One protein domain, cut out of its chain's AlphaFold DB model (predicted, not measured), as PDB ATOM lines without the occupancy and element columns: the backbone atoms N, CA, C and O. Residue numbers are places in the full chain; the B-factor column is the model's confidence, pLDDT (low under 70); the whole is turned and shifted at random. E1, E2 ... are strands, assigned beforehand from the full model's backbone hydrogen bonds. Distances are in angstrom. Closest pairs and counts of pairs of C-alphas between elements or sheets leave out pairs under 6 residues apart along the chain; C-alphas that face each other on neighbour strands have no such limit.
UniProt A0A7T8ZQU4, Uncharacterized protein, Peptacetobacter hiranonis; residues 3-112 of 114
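This is residues 3 to 112 of the 114 residues of an uncharacterized protein of Peptacetobacter hiranonis (UniProt A0A7T8ZQU4). One twisted sheet is bent double at its two longest strands, E4 and E5, into two walls partly face to face, like a flattened, open barrel. E3, E6, E7 and the halves of E4 and E5 beside them make one wall; E1, E2, E8 and E9 make the other, joined to it through E4 and E9. The 110 printed residues hold nine named strands, E1 to E9, and no named helix: all strand, in one branched, mixed sheet. The whole is compact, with a radius of gyration of the C-alphas of 13.3 A and spans of 39 by 31 by 23 A.

E4, residues 25 to 40, bends by 117 degrees at residue 35, and E5, residues 50 to 64, by 116 degrees at residue 55. They form an antiparallel hairpin, with N 30 and O 59 2.8 A apart. E3, residues 16 to 21, and E9, residues 104 to 111, lie on one side of E4, E5 on the other. E3 is antiparallel to E4, with N 29 and O 17 at 2.8 A; E9 is parallel to it, with N 105 and O 36 at 2.7 A. E6, residues 69 to 75, and E7, residues 83 to 90, complete the meander E3 to E7, each strand the antiparallel neighbour of the one before; N 60 and O 73, and N 72 and O 87, are 2.9 and 2.8 A apart. E8, residues 94 to 101, forms a hairpin with E9, with N 97 and O 108 at 2.8 A. E2, residues 8 to 12, is parallel to E8, with N 11 and O 96 at 2.8 A; E1, residues 3 to 5, is an edge strand, with N 3 and O 10 at 2.8 A.

E1 begins at C-alpha 3, (-8.463, -46.722, -49.037), and E9 ends at C-alpha 111, (-10.270, -46.566, -32.924). E4 measures 25.9 A, E5 26.0 A and E9 21.6 A.

The C-alphas farthest apart, of Asp 23 and Ser 48, are 39.6 A apart. The printed part has no cut, no link is long, and no printed residue is under pLDDT 70.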
ATOM      1  N   TYR A   3      -9.619 -46.183 -48.334       94.62
ATOM      2  CA  TYR A   3      -8.463 -46.722 -49.037       94.62
ATOM      3  C   TYR A   3      -7.643 -47.595 -48.087       94.62
ATOM      4  O   TYR A   3      -7.523 -47.278 -46.906       94.62
ATOM      5  N   ASN A   4      -7.057 -48.670 -48.614       93.50
ATOM      6  CA  ASN A   4      -6.117 -49.513 -47.874       93.50
ATOM      7  C   ASN A   4      -4.725 -49.350 -48.491       93.50
ATOM      8  O   ASN A   4      -4.565 -49.558 -49.695       93.50
ATOM      9  N   ILE A   5      -3.748 -48.946 -47.681       92.19
ATOM     10  CA  ILE A   5      -2.366 -48.668 -48.095       92.19
ATOM     11  C   ILE A   5      -1.442 -49.383 -47.106       92.19
ATOM     12  O   ILE A   5      -1.246 -48.910 -45.990       92.19
ATOM     13  N   GLY A   6      -0.927 -50.554 -47.482       89.00
ATOM     14  CA  GLY A   6      -0.310 -51.456 -46.503       89.00
ATOM     15  C   GLY A   6      -1.310 -51.798 -45.392       89.00
ATOM     16  O   GLY A   6      -2.454 -52.156 -45.680       89.00
ATOM     17  N   ASN A   7      -0.901 -51.615 -44.136       93.50
ATOM     18  CA  ASN A   7      -1.756 -51.799 -42.960       93.50
ATOM     19  C   ASN A   7      -2.667 -50.593 -42.653       93.50
ATOM     20  O   ASN A   7      -3.550 -50.692 -41.799       93.50
ATOM     21  N   LEU A   8      -2.472 -49.449 -43.320       95.44
ATOM     22  CA  LEU A   8      -3.259 -48.244 -43.081       95.44
ATOM     23  C   LEU A   8      -4.636 -48.344 -43.749       95.44
ATOM     24  O   LEU A   8      -4.741 -48.456 -44.972       95.44
ATOM     25  N   LYS A   9      -5.692 -48.166 -42.951       96.50
ATOM     26  CA  LYS A   9      -7.049 -47.862 -43.423       96.50
ATOM     27  C   LYS A   9      -7.258 -46.347 -43.382       96.50
ATOM     28  O   LYS A   9      -7.396 -45.761 -42.307       96.50
ATOM     29  N   LEU A  10      -7.265 -45.714 -44.552       97.12
ATOM     30  CA  LEU A  10      -7.413 -44.268 -44.718       97.12
ATOM     31  C   LEU A  10      -8.820 -43.932 -45.216       97.12
ATOM     32  O   LEU A  10      -9.185 -44.309 -46.325       97.12
ATOM     33  N   ASP A  11      -9.596 -43.178 -44.441       97.69
ATOM     34  CA  ASP A  11     -10.852 -42.576 -44.893       97.69
ATOM     35  C   ASP A  11     -10.651 -41.090 -45.212       97.69
ATOM     36  O   ASP A  11     -10.621 -40.240 -44.324       97.69
ATOM     37  N   SER A  12     -10.513 -40.769 -46.497       97.50
ATOM     38  CA  SER A  12     -10.191 -39.417 -46.960       97.50
ATOM     39  C   SER A  12     -11.261 -38.859 -47.897       97.50
ATOM     40  O   SER A  12     -11.748 -39.564 -48.784       97.50
ATOM     41  N   ASP A  13     -11.614 -37.586 -47.721       98.00
ATOM     42  CA  ASP A  13     -12.402 -36.817 -48.706       98.00
ATOM     43  C   ASP A  13     -11.517 -36.120 -49.749       98.00
ATOM     44  O   ASP A  13     -12.015 -35.517 -50.700       98.00
ATOM     45  N   PHE A  14     -10.202 -36.199 -49.565       97.12
ATOM     46  CA  PHE A  14      -9.194 -35.646 -50.453       97.12
ATOM     47  C   PHE A  14      -8.554 -36.762 -51.269       97.12
ATOM     48  O   PHE A  14      -8.295 -37.857 -50.754       97.12
ATOM     49  N   GLU A  15      -8.257 -36.465 -52.530       94.62
ATOM     50  CA  GLU A  15      -7.385 -37.314 -53.329       94.62
ATOM     51  C   GLU A  15      -5.963 -37.284 -52.765       94.62
ATOM     52  O   GLU A  15      -5.500 -36.285 -52.206       94.62
ATOM     53  N   PHE A  16      -5.254 -38.393 -52.940       96.19
ATOM     54  CA  PHE A  16      -3.852 -38.505 -52.579       96.19
ATOM     55  C   PHE A  16      -3.066 -39.129 -53.725       96.19
ATOM     56  O   PHE A  16      -3.617 -39.774 -54.617       96.19
ATOM     57  N   ARG A  17      -1.748 -38.956 -53.679       95.62
ATOM     58  CA  ARG A  17      -0.811 -39.608 -54.596       95.62
ATOM     59  C   ARG A  17       0.377 -40.160 -53.829       95.62
ATOM     60  O   ARG A  17       0.830 -39.541 -52.869       95.62
ATOM     61  N   VAL A  18       0.904 -41.290 -54.281       96.44
ATOM     62  CA  VAL A  18       2.179 -41.821 -53.790       96.44
ATOM     63  C   VAL A  18       3.301 -40.955 -54.359       96.44
ATOM     64  O   VAL A  18       3.354 -40.732 -55.570       96.44
ATOM     65  N   ILE A  19       4.159 -40.419 -53.493       95.88
ATOM     66  CA  ILE A  19       5.289 -39.557 -53.892       95.88
ATOM     67  C   ILE A  19       6.644 -40.241 -53.717       95.88
ATOM     68  O   ILE A  19       7.615 -39.844 -54.360       95.88
ATOM     69  N   ARG A  20       6.709 -41.269 -52.869       94.88
ATOM     70  CA  ARG A  20       7.888 -42.105 -52.661       94.88
ATOM     71  C   ARG A  20       7.431 -43.469 -52.173       94.88
ATOM     72  O   ARG A  20       6.539 -43.557 -51.338       94.88
ATOM     73  N   GLU A  21       8.084 -44.508 -52.659       95.19
ATOM     74  CA  GLU A  21       7.900 -45.865 -52.172       95.19
ATOM     75  C   GLU A  21       9.272 -46.539 -52.113       95.19
ATOM     76  O   GLU A  21      10.007 -46.533 -53.102       95.19
ATOM     77  N   SER A  22       9.641 -47.043 -50.938       93.75
ATOM     78  CA  SER A  22      10.828 -47.873 -50.712       93.75
ATOM     79  C   SER A  22      10.398 -49.273 -50.271       93.75
ATOM     80  O   SER A  22       9.205 -49.583 -50.248       93.75
ATOM     81  N   ASP A  23      11.357 -50.136 -49.938       91.75
ATOM     82  CA  ASP A  23      11.051 -51.468 -49.407       91.75
ATOM     83  C   ASP A  23      10.374 -51.393 -48.025       91.75
ATOM     84  O   ASP A  23       9.516 -52.218 -47.730       91.75
ATOM     85  N   GLU A  24      10.702 -50.376 -47.221       92.62
ATOM     86  CA  GLU A  24      10.239 -50.222 -45.829       92.62
ATOM     87  C   GLU A  24       9.067 -49.236 -45.692       92.62
ATOM     88  O   GLU A  24       8.141 -49.477 -44.925       92.62
ATOM     89  N   ASP A  25       9.062 -48.155 -46.480       95.25
ATOM     90  CA  ASP A  25       8.121 -47.045 -46.317       95.25
ATOM     91  C   ASP A  25       7.306 -46.775 -47.586       95.25
ATOM     92  O   ASP A  25       7.773 -46.932 -48.722       95.25
ATOM     93  N   ILE A  26       6.118 -46.205 -47.396       96.75
ATOM     94  CA  ILE A  26       5.378 -45.501 -48.443       96.75
ATOM     95  C   ILE A  26       5.000 -44.090 -47.985       96.75
ATOM     96  O   ILE A  26       4.392 -43.900 -46.935       96.75
ATOM     97  N   ASP A  27       5.341 -43.089 -48.797       97.00
ATOM     98  CA  ASP A  27       4.963 -41.698 -48.560       97.00
ATOM     99  C   ASP A  27       3.803 -41.332 -49.493       97.00
ATOM    100  O   ASP A  27       3.945 -41.319 -50.725       97.00
ATOM    101  N   ILE A  28       2.665 -40.969 -48.906       97.12
ATOM    102  CA  ILE A  28       1.528 -40.409 -49.639       97.12
ATOM    103  C   ILE A  28       1.372 -38.923 -49.363       97.12
ATOM    104  O   ILE A  28       1.549 -38.458 -48.242       97.12
ATOM    105  N   PHE A  29       1.020 -38.177 -50.402       97.62
ATOM    106  CA  PHE A  29       0.791 -36.741 -50.365       97.62
ATOM    107  C   PHE A  29      -0.698 -36.453 -50.526       97.62
ATOM    108  O   PHE A  29      -1.286 -36.812 -51.551       97.62
ATOM    109  N   VAL A  30      -1.277 -35.771 -49.541       97.75
ATOM    110  CA  VAL A  30      -2.675 -35.338 -49.504       97.75
ATOM    111  C   VAL A  30      -2.715 -33.817 -49.626       97.75
ATOM    112  O   VAL A  30      -2.291 -33.099 -48.720       97.75
ATOM    113  N   ASP A  31      -3.208 -33.313 -50.756       96.56
ATOM    114  CA  ASP A  31      -3.373 -31.874 -50.965       96.56
ATOM    115  C   ASP A  31      -4.673 -31.391 -50.313       96.56
ATOM    116  O   ASP A  31      -5.759 -31.839 -50.679       96.56
ATOM    117  N   ILE A  32      -4.565 -30.457 -49.368       97.06
ATOM    118  CA  ILE A  32      -5.722 -29.883 -48.668       97.06
ATOM    119  C   ILE A  32      -5.875 -28.379 -48.898       97.06
ATOM    120  O   ILE A  32      -6.771 -27.755 -48.337       97.06
ATOM    121  N   ASN A  33      -5.036 -27.796 -49.754       96.00
ATOM    122  CA  ASN A  33      -5.149 -26.434 -50.260       96.00
ATOM    123  C   ASN A  33      -5.255 -25.306 -49.213       96.00
ATOM    124  O   ASN A  33      -6.227 -24.552 -49.191       96.00
ATOM    125  N   TYR A  34      -4.203 -25.147 -48.406       96.38
ATOM    126  CA  TYR A  34      -4.018 -24.041 -47.448       96.38
ATOM    127  C   TYR A  34      -5.123 -23.947 -46.396       96.38
ATOM    128  O   TYR A  34      -5.563 -22.861 -46.011       96.38
ATOM    129  N   ARG A  35      -5.568 -25.099 -45.908       97.62
ATOM    130  CA  ARG A  35      -6.644 -25.186 -44.927       97.62
ATOM    131  C   ARG A  35      -6.125 -25.378 -43.520       97.62
ATOM    132  O   ARG A  35      -5.049 -25.925 -43.302       97.62
ATOM    133  N   SER A  36      -6.920 -24.940 -42.554       98.00
ATOM    134  CA  SER A  36      -6.673 -25.263 -41.154       98.00
ATOM    135  C   SER A  36      -6.955 -26.740 -40.910       98.00
ATOM    136  O   SER A  36      -8.012 -27.218 -41.315       98.00
ATOM    137  N   VAL A  37      -6.041 -27.437 -40.244       98.50
ATOM    138  CA  VAL A  37      -6.199 -28.837 -39.834       98.50
ATOM    139  C   VAL A  37      -6.428 -28.882 -38.334       98.50
ATOM    140  O   VAL A  37      -5.589 -28.413 -37.568       98.50
ATOM    141  N   ASP A  38      -7.547 -29.462 -37.924       97.75
ATOM    142  CA  ASP A  38      -7.846 -29.765 -36.532       97.75
ATOM    143  C   ASP A  38      -7.521 -31.226 -36.242       97.75
ATOM    144  O   ASP A  38      -7.987 -32.115 -36.955       97.75
ATOM    145  N   ILE A  39      -6.790 -31.453 -35.156       96.06
ATOM    146  CA  ILE A  39      -6.612 -32.771 -34.552       96.06
ATOM    147  C   ILE A  39      -7.359 -32.780 -33.227       96.06
ATOM    148  O   ILE A  39      -7.146 -31.890 -32.393       96.06
ATOM    149  N   ASP A  40      -8.229 -33.773 -33.039       92.00
ATOM    150  CA  ASP A  40      -8.867 -34.008 -31.749       92.00
ATOM    151  C   ASP A  40      -7.809 -34.341 -30.693       92.00
ATOM    152  O   ASP A  40      -6.963 -35.219 -30.862       92.00
ATOM    153  N   ALA A  41      -7.839 -33.582 -29.608       91.94
ATOM    154  CA  ALA A  41      -6.956 -33.741 -28.468       91.94
ATOM    155  C   ALA A  41      -7.754 -33.666 -27.162       91.94
ATOM    156  O   ALA A  41      -7.207 -33.277 -26.131       91.94
ATOM    157  N   SER A  42      -9.045 -33.995 -27.208       89.06
ATOM    158  CA  SER A  42      -9.952 -33.957 -26.060       89.06
ATOM    159  C   SER A  42      -9.532 -34.905 -24.932       89.06
ATOM    160  O   SER A  42      -9.699 -34.565 -23.763       89.06
ATOM    161  N   ASP A  43      -8.882 -36.023 -25.264       86.69
ATOM    162  CA  ASP A  43      -8.306 -36.965 -24.291       86.69
ATOM    163  C   ASP A  43      -6.932 -36.530 -23.742       86.69
ATOM    164  O   ASP A  43      -6.317 -37.211 -22.914       86.69
ATOM    165  N   SER A  44      -6.408 -35.386 -24.188       88.56
ATOM    166  CA  SER A  44      -5.134 -34.862 -23.705       88.56
ATOM    167  C   SER A  44      -5.279 -34.208 -22.333       88.56
ATOM    168  O   SER A  44      -6.177 -33.413 -22.082       88.56
ATOM    169  N   ARG A  45      -4.298 -34.431 -21.452       92.88
ATOM    170  CA  ARG A  45      -4.157 -33.631 -20.218       92.88
ATOM    171  C   ARG A  45      -3.554 -32.244 -20.462       92.88
ATOM    172  O   ARG A  45      -3.532 -31.427 -19.547       92.88
ATOM    173  N   MET A  46      -3.010 -32.000 -21.656       94.44
ATOM    174  CA  MET A  46      -2.349 -30.746 -22.027       94.44
ATOM    175  C   MET A  46      -3.278 -29.800 -22.793       94.44
ATOM    176  O   MET A  46      -3.184 -28.585 -22.622       94.44
ATOM    177  N   PHE A  47      -4.161 -30.339 -23.632       93.62
ATOM    178  CA  PHE A  47      -5.045 -29.560 -24.499       93.62
ATOM    179  C   PHE A  47      -6.490 -29.671 -24.028       93.62
ATOM    180  O   PHE A  47      -6.902 -30.698 -23.508       93.62
ATOM    181  N   SER A  48      -7.269 -28.604 -24.201       92.06
ATOM    182  CA  SER A  48      -8.667 -28.578 -23.755       92.06
ATOM    183  C   SER A  48      -9.632 -29.286 -24.706       92.06
ATOM    184  O   SER A  48     -10.690 -29.728 -24.273       92.06
ATOM    185  N   SER A  49      -9.317 -29.337 -26.002       92.69
ATOM    186  CA  SER A  49     -10.180 -29.977 -27.002       92.69
ATOM    187  C   SER A  49      -9.448 -30.364 -28.277       92.69
ATOM    188  O   SER A  49      -9.658 -31.449 -28.796       92.69
ATOM    189  N   ARG A  50      -8.596 -29.484 -28.812       94.69
ATOM    190  CA  ARG A  50      -7.924 -29.710 -30.095       94.69
ATOM    191  C   ARG A  50      -6.568 -29.036 -30.173       94.69
ATOM    192  O   ARG A  50      -6.317 -28.039 -29.493       94.69
ATOM    193  N   ILE A  51      -5.763 -29.520 -31.107       95.69
ATOM    194  CA  ILE A  51      -4.643 -28.780 -31.686       95.69
ATOM    195  C   ILE A  51      -5.064 -28.356 -33.092       95.69
ATOM    196  O   ILE A  51      -5.654 -29.149 -33.823       95.69
ATOM    197  N   GLN A  52      -4.779 -27.111 -33.471       96.69
ATOM    198  CA  GLN A  52      -5.063 -26.608 -34.813       96.69
ATOM    199  C   GLN A  52      -3.776 -26.144 -35.495       96.69
ATOM    200  O   GLN A  52      -3.041 -25.319 -34.953       96.69
ATOM    201  N   PHE A  53      -3.550 -26.633 -36.712       97.56
ATOM    202  CA  PHE A  53      -2.488 -26.183 -37.602       97.56
ATOM    203  C   PHE A  53      -3.098 -25.277 -38.679       97.56
ATOM    204  O   PHE A  53      -3.825 -25.772 -39.542       97.56
ATOM    205  N   PRO A  54      -2.876 -23.953 -38.636       96.25
ATOM    206  CA  PRO A  54      -3.428 -23.040 -39.631       96.25
ATOM    207  C   PRO A  54      -2.640 -23.098 -40.949       96.25
ATOM    208  O   PRO A  54      -1.430 -23.325 -40.939       96.25
ATOM    209  N   PHE A  55      -3.319 -22.825 -42.069       95.56
ATOM    210  CA  PHE A  55      -2.717 -22.691 -43.407       95.56
ATOM    211  C   PHE A  55      -1.835 -23.877 -43.840       95.56
ATOM    212  O   PHE A  55      -0.749 -23.690 -44.390       95.56
ATOM    213  N   VAL A  56      -2.299 -25.109 -43.624       98.19
ATOM    214  CA  VAL A  56      -1.605 -26.309 -44.107       98.19
ATOM    215  C   VAL A  56      -1.871 -26.464 -45.600       98.19
ATOM    216  O   VAL A  56      -3.020 -26.582 -46.031       98.19
ATOM    217  N   ARG A  57      -0.813 -26.465 -46.413       97.44
ATOM    218  CA  ARG A  57      -0.924 -26.700 -47.856       97.44
ATOM    219  C   ARG A  57      -1.263 -28.157 -48.139       97.44
ATOM    220  O   ARG A  57      -2.182 -28.433 -48.905       97.44
ATOM    221  N   ALA A  58      -0.516 -29.063 -47.524       97.81
ATOM    222  CA  ALA A  58      -0.633 -30.492 -47.743       97.81
ATOM    223  C   ALA A  58      -0.159 -31.284 -46.522       97.81
ATOM    224  O   ALA A  58       0.547 -30.763 -45.658       97.81
ATOM    225  N   ILE A  59      -0.553 -32.552 -46.485       98.38
ATOM    226  CA  ILE A  59      -0.175 -33.519 -45.457       98.38
ATOM    227  C   ILE A  59       0.575 -34.654 -46.148       98.38
ATOM    228  O   ILE A  59       0.082 -35.203 -47.134       98.38
ATOM    229  N   ILE A  60       1.752 -35.015 -45.640       98.19
ATOM    230  CA  ILE A  60       2.408 -36.269 -46.020       98.19
ATOM    231  C   ILE A  60       2.164 -37.285 -44.918       98.19
ATOM    232  O   ILE A  60       2.405 -36.985 -43.749       98.19
ATOM    233  N   LEU A  61       1.737 -38.485 -45.299       98.06
ATOM    234  CA  LEU A  61       1.764 -39.653 -44.423       98.06
ATOM    235  C   LEU A  61       2.895 -40.555 -44.900       98.06
ATOM    236  O   LEU A  61       2.833 -41.069 -46.017       98.06
ATOM    237  N   ARG A  62       3.928 -40.710 -44.073       97.38
ATOM    238  CA  ARG A  62       4.954 -41.737 -44.237       97.38
ATOM    239  C   ARG A  62       4.545 -42.937 -43.410       97.38
ATOM    240  O   ARG A  62       4.472 -42.828 -42.191       97.38
ATOM    241  N   ILE A  63       4.252 -44.032 -44.084       97.56
ATOM    242  CA  ILE A  63       3.649 -45.224 -43.505       97.56
ATOM    243  C   ILE A  63       4.695 -46.335 -43.542       97.56
ATOM    244  O   ILE A  63       5.219 -46.624 -44.620       97.56
ATOM    245  N   ASP A  64       4.952 -46.951 -42.390       95.81
ATOM    246  CA  ASP A  64       5.694 -48.210 -42.306       95.81
ATOM    247  C   ASP A  64       4.856 -49.326 -42.954       95.81
ATOM    248  O   ASP A  64       3.679 -49.517 -42.627       95.81
ATOM    249  N   LYS A  65       5.444 -50.044 -43.915       92.62
ATOM    250  CA  LYS A  65       4.768 -51.118 -44.656       92.62
ATOM    251  C   LYS A  65       4.521 -52.373 -43.823       92.62
ATOM    252  O   LYS A  65       3.552 -53.082 -44.095       92.62
ATOM    253  N   GLU A  66       5.371 -52.644 -42.840       90.50
ATOM    254  CA  GLU A  66       5.332 -53.856 -42.014       90.50
ATOM    255  C   GLU A  66       4.735 -53.580 -40.623       90.50
ATOM    256  O   GLU A  66       4.187 -54.479 -39.982       90.50
ATOM    257  N   GLY A  67       4.813 -52.330 -40.166       94.62
ATOM    258  CA  GLY A  67       4.335 -51.884 -38.863       94.62
ATOM    259  C   GLY A  67       2.939 -51.254 -38.853       94.62
ATOM    260  O   GLY A  67       2.128 -51.384 -39.777       94.62
ATOM    261  N   TYR A  68       2.671 -50.566 -37.742       96.81
ATOM    262  CA  TYR A  68       1.479 -49.744 -37.518       96.81
ATOM    263  C   TYR A  68       1.841 -48.303 -37.148       96.81
ATOM    264  O   TYR A  68       0.992 -47.567 -36.659       96.81
ATOM    265  N   ASP A  69       3.086 -47.893 -37.386       97.06
ATOM    266  CA  ASP A  69       3.550 -46.540 -37.116       97.06
ATOM    267  C   ASP A  69       3.568 -45.717 -38.406       97.06
ATOM    268  O   ASP A  69       3.951 -46.180 -39.484       97.06
ATOM    269  N   MET A  70       3.136 -44.464 -38.303       97.56
ATOM    270  CA  MET A  70       3.289 -43.488 -39.372       97.56
ATOM    271  C   MET A  70       3.832 -42.172 -38.838       97.56
ATOM    272  O   MET A  70       3.477 -41.733 -37.745       97.56
ATOM    273  N   THR A  71       4.629 -41.490 -39.656       97.94
ATOM    274  CA  THR A  71       4.959 -40.080 -39.440       97.94
ATOM    275  C   THR A  71       4.048 -39.209 -40.293       97.94
ATOM    276  O   THR A  71       3.924 -39.402 -41.505       97.94
ATOM    277  N   VAL A  72       3.425 -38.217 -39.668       98.31
ATOM    278  CA  VAL A  72       2.620 -37.198 -40.338       98.31
ATOM    279  C   VAL A  72       3.440 -35.924 -40.458       98.31
ATOM    280  O   VAL A  72       3.909 -35.394 -39.452       98.31
ATOM    281  N   HIS A  73       3.573 -35.402 -41.676       98.06
ATOM    282  CA  HIS A  73       4.221 -34.121 -41.943       98.06
ATOM    283  C   HIS A  73       3.187 -33.096 -42.414       98.06
ATOM    284  O   HIS A  73       2.535 -33.288 -43.441       98.06
ATOM    285  N   MET A  74       3.066 -31.982 -41.693       98.12
ATOM    286  CA  MET A  74       2.244 -30.837 -42.096       98.12
ATOM    287  C   MET A  74       3.101 -29.857 -42.889       98.12
ATOM    288  O   MET A  74       4.069 -29.303 -42.357       98.12
ATOM    289  N   LEU A  75       2.746 -29.627 -44.151       98.12
ATOM    290  CA  LEU A  75       3.508 -28.772 -45.055       98.12
ATOM    291  C   LEU A  75       2.918 -27.366 -45.140       98.12
ATOM    292  O   LEU A  75       1.699 -27.191 -45.233       98.12
ATOM    293  N   ARG A  76       3.794 -26.357 -45.156       96.06
ATOM    294  CA  ARG A  76       3.397 -24.965 -45.414       96.06
ATOM    295  C   ARG A  76       3.229 -24.688 -46.906       96.06
ATOM    296  O   ARG A  76       2.370 -23.896 -47.265       96.06
ATOM    297  N   ASP A  77       3.997 -25.379 -47.744       93.94
ATOM    298  CA  ASP A  77       4.008 -25.244 -49.199       93.94
ATOM    299  C   ASP A  77       4.020 -26.632 -49.868       93.94
ATOM    300  O   ASP A  77       3.898 -27.662 -49.212       93.94
ATOM    301  N   ILE A  78       4.122 -26.692 -51.200       86.44
ATOM    302  CA  ILE A  78       4.178 -27.977 -51.926       86.44
ATOM    303  C   ILE A  78       5.539 -28.686 -51.801       86.44
ATOM    304  O   ILE A  78       5.648 -29.868 -52.120       86.44
ATOM    305  N   ASP A  79       6.573 -27.968 -51.361       88.44
ATOM    306  CA  ASP A  79       7.915 -28.516 -51.166       88.44
ATOM    307  C   ASP A  79       7.941 -29.454 -49.946       88.44
ATOM    308  O   ASP A  79       7.452 -29.099 -48.873       88.44
ATOM    309  N   LEU A  80       8.543 -30.637 -50.088       81.50
ATOM    310  CA  LEU A  80       8.677 -31.622 -49.009       81.50
ATOM    311  C   LEU A  80       9.479 -31.070 -47.820       81.50
ATOM    312  O   LEU A  80       9.218 -31.439 -46.678       81.50
ATOM    313  N   LEU A  81      10.424 -30.156 -48.069       86.69
ATOM    314  CA  LEU A  81      11.212 -29.507 -47.016       86.69
ATOM    315  C   LEU A  81      10.439 -28.406 -46.272       86.69
ATOM    316  O   LEU A  81      10.945 -27.859 -45.296       86.69
ATOM    317  N   SER A  82       9.209 -28.093 -46.692       91.94
ATOM    318  CA  SER A  82       8.355 -27.082 -46.049       91.94
ATOM    319  C   SER A  82       7.576 -27.605 -44.833       91.94
ATOM    320  O   SER A  82       6.671 -26.923 -44.336       91.94
ATOM    321  N   ALA A  83       7.903 -28.808 -44.350       95.56
ATOM    322  CA  ALA A  83       7.299 -29.380 -43.156       95.56
ATOM    323  C   ALA A  83       7.566 -28.493 -41.932       95.56
ATOM    324  O   ALA A  83       8.715 -28.226 -41.578       95.56
ATOM    325  N   PHE A  84       6.500 -28.036 -41.275       96.69
ATOM    326  CA  PHE A  84       6.594 -27.158 -40.102       96.69
ATOM    327  C   PHE A  84       6.098 -27.814 -38.810       96.69
ATOM    328  O   PHE A  84       6.337 -27.287 -37.726       96.69
ATOM    329  N   ALA A  85       5.413 -28.952 -38.919       97.56
ATOM    330  CA  ALA A  85       5.063 -29.810 -37.800       97.56
ATOM    331  C   ALA A  85       5.145 -31.269 -38.245       97.56
ATOM    332  O   ALA A  85       4.665 -31.615 -39.324       97.56
ATOM    333  N   ASN A  86       5.747 -32.099 -37.395       97.25
ATOM    334  CA  ASN A  86       5.865 -33.534 -37.601       97.25
ATOM    335  C   ASN A  86       5.474 -34.241 -36.309       97.25
ATOM    336  O   ASN A  86       5.853 -33.786 -35.227       97.25
ATOM    337  N   PHE A  87       4.731 -35.329 -36.422       96.56
ATOM    338  CA  PHE A  87       4.382 -36.167 -35.283       96.56
ATOM    339  C   PHE A  87       4.152 -37.603 -35.738       96.56
ATOM    340  O   PHE A  87       3.853 -37.855 -36.905       96.56
ATOM    341  N   GLU A  88       4.300 -38.530 -34.803       97.25
ATOM    342  CA  GLU A  88       4.125 -39.959 -35.038       97.25
ATOM    343  C   GLU A  88       2.769 -40.420 -34.510       97.25
ATOM    344  O   GLU A  88       2.273 -39.922 -33.492       97.25
ATOM    345  N   ILE A  89       2.155 -41.354 -35.229       95.75
ATOM    346  CA  ILE A  89       0.909 -42.006 -34.844       95.75
ATOM    347  C   ILE A  89       1.082 -43.510 -35.009       95.75
ATOM    348  O   ILE A  89       1.305 -43.983 -36.119       95.75
ATOM    349  N   ASP A  90       0.845 -44.235 -33.923       96.06
ATOM    350  CA  ASP A  90       0.450 -45.638 -33.975       96.06
ATOM    351  C   ASP A  90      -1.008 -45.703 -34.464       96.06
ATOM    352  O   ASP A  90      -1.921 -45.193 -33.806       96.06
ATOM    353  N   PHE A  91      -1.236 -46.277 -35.642       94.94
ATOM    354  CA  PHE A  91      -2.551 -46.458 -36.254       94.94
ATOM    355  C   PHE A  91      -3.095 -47.886 -36.098       94.94
ATOM    356  O   PHE A  91      -4.079 -48.244 -36.752       94.94
ATOM    357  N   SER A  92      -2.516 -48.697 -35.209       95.00
ATOM    358  CA  SER A  92      -3.031 -50.027 -34.884       95.00
ATOM    359  C   SER A  92      -4.511 -49.971 -34.497       95.00
ATOM    360  O   SER A  92      -4.975 -49.052 -33.803       95.00
ATOM    361  N   HIS A  93      -5.272 -50.947 -35.007       94.44
ATOM    362  CA  HIS A  93      -6.717 -51.085 -34.782       94.44
ATOM    363  C   HIS A  93      -7.494 -49.781 -35.004       94.44
ATOM    364  O   HIS A  93      -8.364 -49.419 -34.218       94.44
ATOM    365  N   SER A  94      -7.119 -49.007 -36.023       94.81
ATOM    366  CA  SER A  94      -7.695 -47.684 -36.246       94.81
ATOM    367  C   SER A  94      -7.914 -47.391 -37.723       94.81
ATOM    368  O   SER A  94      -7.243 -47.920 -38.604       94.81
ATOM    369  N   THR A  95      -8.857 -46.493 -37.985       96.19
ATOM    370  CA  THR A  95      -8.985 -45.797 -39.264       96.19
ATOM    371  C   THR A  95      -8.432 -44.387 -39.096       96.19
ATOM    372  O   THR A  95      -8.856 -43.659 -38.196       96.19
ATOM    373  N   ILE A  96      -7.507 -43.985 -39.963       97.19
ATOM    374  CA  ILE A  96      -7.088 -42.584 -40.059       97.19
ATOM    375  C   ILE A  96      -8.077 -41.865 -40.965       97.19
ATOM    376  O   ILE A  96      -8.342 -42.309 -42.080       97.19
ATOM    377  N   SER A  97      -8.647 -40.772 -40.476       97.62
ATOM    378  CA  SER A  97      -9.708 -40.027 -41.146       97.62
ATOM    379  C   SER A  97      -9.245 -38.609 -41.457       97.62
ATOM    380  O   SER A  97      -8.821 -37.893 -40.548       97.62
ATOM    381  N   ILE A  98      -9.315 -38.214 -42.732       98.12
ATOM    382  CA  ILE A  98      -8.989 -36.865 -43.215       98.12
ATOM    383  C   ILE A  98     -10.215 -36.312 -43.942       98.12
ATOM    384  O   ILE A  98     -10.463 -36.626 -45.111       98.12
ATOM    385  N   LYS A  99     -11.006 -35.495 -43.243       98.00
ATOM    386  CA  LYS A  99     -12.318 -35.052 -43.727       98.00
ATOM    387  C   LYS A  99     -12.384 -33.573 -43.994       98.00
ATOM    388  O   LYS A  99     -11.779 -32.751 -43.307       98.00
ATOM    389  N   ASN A 100     -13.144 -33.243 -45.028       97.31
ATOM    390  CA  ASN A 100     -13.439 -31.873 -45.376       97.31
ATOM    391  C   ASN A 100     -14.654 -31.399 -44.570       97.31
ATOM    392  O   ASN A 100     -15.792 -31.560 -45.001       97.31
ATOM    393  N   GLU A 101     -14.410 -30.737 -43.443       96.25
ATOM    394  CA  GLU A 101     -15.440 -29.938 -42.779       96.25
ATOM    395  C   GLU A 101     -15.432 -28.558 -43.434       96.25
ATOM    396  O   GLU A 101     -14.375 -27.961 -43.523       96.25
ATOM    397  N   TYR A 102     -16.546 -28.013 -43.910       90.31
ATOM    398  CA  TYR A 102     -16.604 -26.766 -44.704       90.31
ATOM    399  C   TYR A 102     -15.519 -25.687 -44.414       90.31
ATOM    400  O   TYR A 102     -14.892 -25.179 -45.340       90.31
ATOM    401  N   GLU A 103     -15.236 -25.388 -43.140       91.50
ATOM    402  CA  GLU A 103     -14.252 -24.379 -42.706       91.50
ATOM    403  C   GLU A 103     -12.828 -24.909 -42.414       91.50
ATOM    404  O   GLU A 103     -11.892 -24.123 -42.260       91.50
ATOM    405  N   LYS A 104     -12.632 -26.226 -42.283       96.19
ATOM    406  CA  LYS A 104     -11.395 -26.843 -41.760       96.19
ATOM    407  C   LYS A 104     -11.250 -28.316 -42.131       96.19
ATOM    408  O   LYS A 104     -12.228 -28.999 -42.374       96.19
ATOM    409  N   VAL A 105     -10.044 -28.839 -42.194       98.38
ATOM    410  CA  VAL A 105      -9.845 -30.284 -42.314       98.38
ATOM    411  C   VAL A 105      -9.866 -30.885 -40.919       98.38
ATOM    412  O   VAL A 105      -9.202 -30.360 -40.029       98.38
ATOM    413  N   SER A 106     -10.623 -31.957 -40.711       97.81
ATOM    414  CA  SER A 106     -10.480 -32.771 -39.505       97.81
ATOM    415  C   SER A 106      -9.530 -33.931 -39.798       97.81
ATOM    416  O   SER A 106      -9.655 -34.604 -40.821       97.81
ATOM    417  N   PHE A 107      -8.541 -34.115 -38.928       97.94
ATOM    418  CA  PHE A 107      -7.589 -35.215 -38.976       97.94
ATOM    419  C   PHE A 107      -7.727 -36.003 -37.679       97.94
ATOM    420  O   PHE A 107      -7.338 -35.523 -36.616       97.94
ATOM    421  N   ASN A 108      -8.284 -37.208 -37.760       95.19
ATOM    422  CA  ASN A 108      -8.617 -38.001 -36.581       95.19
ATOM    423  C   ASN A 108      -8.127 -39.441 -36.714       95.19
ATOM    424  O   ASN A 108      -8.209 -40.044 -37.784       95.19
ATOM    425  N   ARG A 109      -7.696 -40.013 -35.590       94.06
ATOM    426  CA  ARG A 109      -7.550 -41.459 -35.424       94.06
ATOM    427  C   ARG A 109      -8.840 -41.988 -34.806       94.06
ATOM    428  O   ARG A 109      -9.162 -41.646 -33.675       94.06
ATOM    429  N   ILE A 110      -9.568 -42.815 -35.544       93.44
ATOM    430  CA  ILE A 110     -10.796 -43.453 -35.065       93.44
ATOM    431  C   ILE A 110     -10.447 -44.887 -34.692       93.44
ATOM    432  O   ILE A 110     -10.121 -45.682 -35.573       93.44
ATOM    433  N   PHE A 111     -10.494 -45.204 -33.399       90.12
ATOM    434  CA  PHE A 111     -10.270 -46.566 -32.924       90.12
ATOM    435  C   PHE A 111     -11.412 -47.478 -33.389       90.12
ATOM    436  O   PHE A 111     -12.586 -47.142 -33.226       90.12
ATOM    437  N   ASP A 112     -11.055 -48.616 -33.975       83.56
ATOM    438  CA  ASP A 112     -11.963 -49.658 -34.452       83.56
ATOM    439  C   ASP A 112     -11.704 -50.910 -33.591       83.56
ATOM    440  O   ASP A 112     -10.826 -51.716 -33.922       83.56
TER     441      ASP A 112